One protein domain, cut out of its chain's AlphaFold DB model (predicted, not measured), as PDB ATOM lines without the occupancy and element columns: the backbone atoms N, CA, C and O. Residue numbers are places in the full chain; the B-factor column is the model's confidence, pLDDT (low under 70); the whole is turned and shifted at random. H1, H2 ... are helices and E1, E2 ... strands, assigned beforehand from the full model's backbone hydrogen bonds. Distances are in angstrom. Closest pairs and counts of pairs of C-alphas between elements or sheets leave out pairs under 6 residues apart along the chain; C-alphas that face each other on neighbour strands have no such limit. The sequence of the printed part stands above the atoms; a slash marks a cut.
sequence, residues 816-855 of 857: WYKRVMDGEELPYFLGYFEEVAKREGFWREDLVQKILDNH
ATOM      1  N   TRP A 816       6.421   5.066 126.397       69.31
ATOM      2  CA  TRP A 816       7.824   5.441 126.576       69.31
ATOM      3  C   TRP A 816       8.270   5.423 128.033       69.31
ATOM      4  O   TRP A 816       7.506   5.729 128.946       69.31
ATOM      5  N   TYR A 817       9.543   5.097 128.249       65.56
ATOM      6  CA  TYR A 817      10.183   5.212 129.554       65.56
ATOM      7  C   TYR A 817      10.871   6.567 129.674       65.56
ATOM      8  O   TYR A 817      11.787   6.896 128.917       65.56
ATOM      9  N   LYS A 818      10.454   7.360 130.660       58.50
ATOM     10  CA  LYS A 818      11.110   8.621 130.988       58.50
ATOM     11  C   LYS A 818      12.203   8.354 132.014       58.50
ATOM     12  O   LYS A 818      11.904   8.072 133.174       58.50
ATOM     13  N   ARG A 819      13.469   8.480 131.600       52.34
ATOM     14  CA  ARG A 819      14.600   8.525 132.538       52.34
ATOM     15  C   ARG A 819      14.464   9.745 133.441       52.34
ATOM     16  O   ARG A 819      14.495  10.888 132.979       52.34
ATOM     17  N   VAL A 820      14.304   9.487 134.729       52.91
ATOM     18  CA  VAL A 820      14.282  10.497 135.784       52.91
ATOM     19  C   VAL A 820      15.718  10.756 136.239       52.91
ATOM     20  O   VAL A 820      16.653  10.016 135.927       52.91
ATOM     21  N   MET A 821      15.910  11.840 136.990       41.81
ATOM     22  CA  MET A 821      17.126  12.004 137.778       41.81
ATOM     23  C   MET A 821      17.389  10.743 138.604       41.81
ATOM     24  O   MET A 821      16.460  10.165 139.167       41.81
ATOM     25  N   ASP A 822      18.671  10.388 138.675       45.72
ATOM     26  CA  ASP A 822      19.225   9.278 139.455       45.72
ATOM     27  C   ASP A 822      19.047   7.883 138.799       45.72
ATOM     28  O   ASP A 822      19.441   6.871 139.366       45.72
ATOM     29  N   GLY A 823      18.582   7.845 137.540       49.81
ATOM     30  CA  GLY A 823      18.672   6.678 136.644       49.81
ATOM     31  C   GLY A 823      17.411   5.815 136.556       49.81
ATOM     32  O   GLY A 823      17.350   4.925 135.714       49.81
ATOM     33  N   GLU A 824      16.402   6.101 137.380       51.09
ATOM     34  CA  GLU A 824      15.098   5.434 137.361       51.09
ATOM     35  C   GLU A 824      14.379   5.649 136.014       51.09
ATOM     36  O   GLU A 824      14.278   6.777 135.526       51.09
ATOM     37  N   GLU A 825      13.834   4.582 135.428       60.03
ATOM     38  CA  GLU A 825      13.009   4.633 134.216       60.03
ATOM     39  C   GLU A 825      11.530   4.488 134.585       60.03
ATOM     40  O   GLU A 825      11.081   3.412 134.977       60.03
ATOM     41  N   LEU A 826      10.762   5.576 134.467       59.78
ATOM     42  CA  LEU A 826       9.322   5.554 134.735       59.78
ATOM     43  C   LEU A 826       8.539   5.318 133.439       59.78
ATOM     44  O   LEU A 826       8.689   6.118 132.509       59.78
ATOM     45  N   PRO A 827       7.688   4.278 133.355       65.00
ATOM     46  CA  PRO A 827       6.794   4.113 132.223       65.00
ATOM     47  C   PRO A 827       5.756   5.241 132.199       65.00
ATOM     48  O   PRO A 827       5.077   5.517 133.191       65.00
ATOM     49  N   TYR A 828       5.609   5.862 131.034       67.75
ATOM     50  CA  TYR A 828       4.426   6.614 130.644       67.75
ATOM     51  C   TYR A 828       3.689   5.789 129.593       67.75
ATOM     52  O   TYR A 828       4.223   5.477 128.525       67.75
ATOM     53  N   PHE A 829       2.462   5.406 129.933       68.81
ATOM     54  CA  PHE A 829       1.617   4.538 129.130       68.81
ATOM     55  C   PHE A 829       0.247   5.195 128.936       68.81
ATOM     56  O   PHE A 829      -0.369   5.672 129.891       68.81
ATOM     57  N   LEU A 830      -0.238   5.228 127.695       73.25
ATOM     58  CA  LEU A 830      -1.523   5.836 127.366       73.25
ATOM     59  C   LEU A 830      -2.686   4.934 127.817       73.25
ATOM     60  O   LEU A 830      -3.146   4.081 127.065       73.25
ATOM     61  N   GLY A 831      -3.245   5.165 129.009       74.00
ATOM     62  CA  GLY A 831      -4.411   4.401 129.495       74.00
ATOM     63  C   GLY A 831      -5.625   4.418 128.544       74.00
ATOM     64  O   GLY A 831      -6.369   3.445 128.464       74.00
ATOM     65  N   TYR A 832      -5.790   5.481 127.747       78.56
ATOM     66  CA  TYR A 832      -6.816   5.539 126.698       78.56
ATOM     67  C   TYR A 832      -6.491   4.657 125.473       78.56
ATOM     68  O   TYR A 832      -7.403   4.116 124.853       78.56
ATOM     69  N   PHE A 833      -5.211   4.434 125.151       82.81
ATOM     70  CA  PHE A 833      -4.815   3.459 124.125       82.81
ATOM     71  C   PHE A 833      -5.191   2.033 124.550       82.81
ATOM     72  O   PHE A 833      -5.665   1.265 123.722       82.81
ATOM     73  N   GLU A 834      -5.073   1.690 125.837       82.06
ATOM     74  CA  GLU A 834      -5.566   0.411 126.372       82.06
ATOM     75  C   GLU A 834      -7.100   0.312 126.374       82.06
ATOM     76  O   GLU A 834      -7.624  -0.753 126.042       82.06
ATOM     77  N   GLU A 835      -7.831   1.399 126.678       83.94
ATOM     78  CA  GLU A 835      -9.298   1.448 126.518       83.94
ATOM     79  C   GLU A 835      -9.685   1.098 125.073       83.94
ATOM     80  O   GLU A 835     -10.458   0.165 124.850       83.94
ATOM     81  N   VAL A 836      -9.103   1.797 124.091       86.19
ATOM     82  CA  VAL A 836      -9.382   1.587 122.662       86.19
ATOM     83  C   VAL A 836      -8.925   0.200 122.202       86.19
ATOM     84  O   VAL A 836      -9.708  -0.523 121.595       86.19
ATOM     85  N   ALA A 837      -7.711  -0.237 122.535       87.38
ATOM     86  CA  ALA A 837      -7.186  -1.537 122.115       87.38
ATOM     87  C   ALA A 837      -8.000  -2.724 122.653       87.38
ATOM     88  O   ALA A 837      -8.132  -3.744 121.970       87.38
ATOM     89  N   LYS A 838      -8.570  -2.605 123.859       89.81
ATOM     90  CA  LYS A 838      -9.494  -3.608 124.411       89.81
ATOM     91  C   LYS A 838     -10.886  -3.510 123.787       89.81
ATOM     92  O   LYS A 838     -11.477  -4.548 123.496       89.81
ATOM     93  N   ARG A 839     -11.389  -2.296 123.540       88.94
ATOM     94  CA  ARG A 839     -12.688  -2.034 122.893       88.94
ATOM     95  C   ARG A 839     -12.747  -2.560 121.455       88.94
ATOM     96  O   ARG A 839     -13.719  -3.208 121.091       88.94
ATOM     97  N   GLU A 840     -11.695  -2.315 120.679       90.62
ATOM     98  CA  GLU A 840     -11.539  -2.753 119.283       90.62
ATOM     99  C   GLU A 840     -10.951  -4.178 119.160       90.62
ATOM    100  O   GLU A 840     -10.731  -4.676 118.058       90.62
ATOM    101  N   GLY A 841     -10.672  -4.853 120.282       93.25
ATOM    102  CA  GLY A 841     -10.278  -6.267 120.317       93.25
ATOM    103  C   GLY A 841      -8.856  -6.601 119.840       93.25
ATOM    104  O   GLY A 841      -8.568  -7.777 119.621       93.25
ATOM    105  N   PHE A 842      -7.957  -5.619 119.689       91.62
ATOM    106  CA  PHE A 842      -6.564  -5.845 119.259       91.62
ATOM    107  C   PHE A 842      -5.531  -5.897 120.401       91.62
ATOM    108  O   PHE A 842      -4.347  -6.140 120.147       91.62
ATOM    109  N   TRP A 843      -5.951  -5.701 121.655       89.81
ATOM    110  CA  TRP A 843      -5.091  -5.839 122.834       89.81
ATOM    111  C   TRP A 843      -4.494  -7.250 122.964       89.81
ATOM    112  O   TRP A 843      -5.197  -8.254 122.847       89.81
ATOM    113  N   ARG A 844      -3.193  -7.327 123.270       87.81
ATOM    114  CA  ARG A 844      -2.463  -8.568 123.572       87.81
ATOM    115  C   ARG A 844      -1.436  -8.306 124.668       87.81
ATOM    116  O   ARG A 844      -0.912  -7.200 124.758       87.81
ATOM    117  N   GLU A 845      -1.081  -9.334 125.433       83.81
ATOM    118  CA  GLU A 845      -0.028  -9.251 126.463       83.81
ATOM    119  C   GLU A 845       1.339  -8.851 125.873       83.81
ATOM    120  O   GLU A 845       2.110  -8.146 126.515       83.81
ATOM    121  N   ASP A 846       1.613  -9.224 124.616       87.44
ATOM    122  CA  ASP A 846       2.851  -8.878 123.901       87.44
ATOM    123  C   ASP A 846       2.867  -7.471 123.268       87.44
ATOM    124  O   ASP A 846       3.895  -7.052 122.731       87.44
ATOM    125  N   LEU A 847       1.743  -6.745 123.293       84.94
ATOM    126  CA  LEU A 847       1.580  -5.504 122.530       84.94
ATOM    127  C   LEU A 847       2.469  -4.380 123.076       84.94
ATOM    128  O   LEU A 847       3.076  -3.651 122.296       84.94
ATOM    129  N   VAL A 848       2.597  -4.289 124.404       81.81
ATOM    130  CA  VAL A 848       3.461  -3.305 125.074       81.81
ATOM    131  C   VAL A 848       4.921  -3.491 124.664       81.81
ATOM    132  O   VAL A 848       5.563  -2.527 124.254       81.81
ATOM    133  N   GLN A 849       5.431  -4.728 124.703       82.44
ATOM    134  CA  GLN A 849       6.813  -5.010 124.309       82.44
ATOM    135  C   GLN A 849       7.042  -4.713 122.822       82.44
ATOM    136  O   GLN A 849       8.029  -4.076 122.481       82.44
ATOM    137  N   LYS A 850       6.100  -5.081 121.944       87.06
ATOM    138  CA  LYS A 850       6.215  -4.816 120.500       87.06
ATOM    139  C   LYS A 850       6.285  -3.330 120.155       87.06
ATOM    140  O   LYS A 850       7.068  -2.967 119.285       87.06
ATOM    141  N   ILE A 851       5.518  -2.484 120.842       84.94
ATOM    142  CA  ILE A 851       5.578  -1.027 120.658       84.94
ATOM    143  C   ILE A 851       6.934  -0.481 121.133       84.94
ATOM    144  O   ILE A 851       7.518   0.373 120.474       84.94
ATOM    145  N   LEU A 852       7.479  -1.000 122.238       81.50
ATOM    146  CA  LEU A 852       8.804  -0.617 122.747       81.50
ATOM    147  C   LEU A 852       9.944  -1.057 121.810       81.50
ATOM    148  O   LEU A 852      10.835  -0.257 121.513       81.50
ATOM    149  N   ASP A 853       9.886  -2.293 121.305       85.69
ATOM    150  CA  ASP A 853      10.819  -2.839 120.309       85.69
ATOM    151  C   ASP A 853      10.779  -2.025 119.001       85.69
ATOM    152  O   ASP A 853      11.807  -1.828 118.354       85.69
ATOM    153  N   ASN A 854       9.600  -1.502 118.646       86.56
ATOM    154  CA  ASN A 854       9.339  -0.634 117.496       86.56
ATOM    155  C   ASN A 854       9.383   0.873 117.859       86.56
ATOM    156  O   ASN A 854       8.676   1.702 117.281       86.56
ATOM    157  N   HIS A 855      10.216   1.228 118.844       80.88
ATOM    158  CA  HIS A 855      10.577   2.598 119.242       80.88
ATOM    159  C   HIS A 855       9.417   3.549 119.614       80.88
ATOM    160  O   HIS A 855       9.606   4.765 119.627       80.88
TER     161      HIS A 855
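Overview. This is residues 816 to 855 of the 857 residues of the protein "Vitamin B12-dependent ribonucleotide reductase" of Euryarchaeota archaeon (UniProt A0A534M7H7). A hairpin of two strands, E1 and E2, makes one end of a loose, open fold; E2 leads to H1 toward the other end, and the chain then folds back to H2, near the start of E1. The printed part has 40 residues, in order E1, E2, H1, H2, with an antiparallel sheet and mixed class. It is loose, radius of gyration of the C-alphas 12.2 A, and only just a rod, spanning 38 by 19 by 14 A.

Arrangement. In the hairpin, E1, residues 816 to 819, and E2, residues 825 to 829, are antiparallel at 151 degrees; N 818 and O 826 are 2.8 A apart, within hydrogen-bond range. H1, residues 831 to 839, is apart from E1 and from H2, residues 847 to 853. The closest C-alphas of E1 and H2, Trp 816 and Leu 852, are 7.2 A apart. In H1 and H2 every O i to N i+4 pair is within hydrogen-bond range.

Along the chain. E1 begins at C-alpha 816 (7.824, 5.441, 126.576) and measures 9.5 A, E2 12.5 A, H1 12.4 A; H2, 9.9 A, ends at C-alpha 853 (10.819, -2.839, 120.309).

Size, cuts and confidence. C-alphas 822 and 840 are farthest apart, 38.7 A. The printed part has no cut, and no link is long. Residues 816 to 829 have pLDDT under 70.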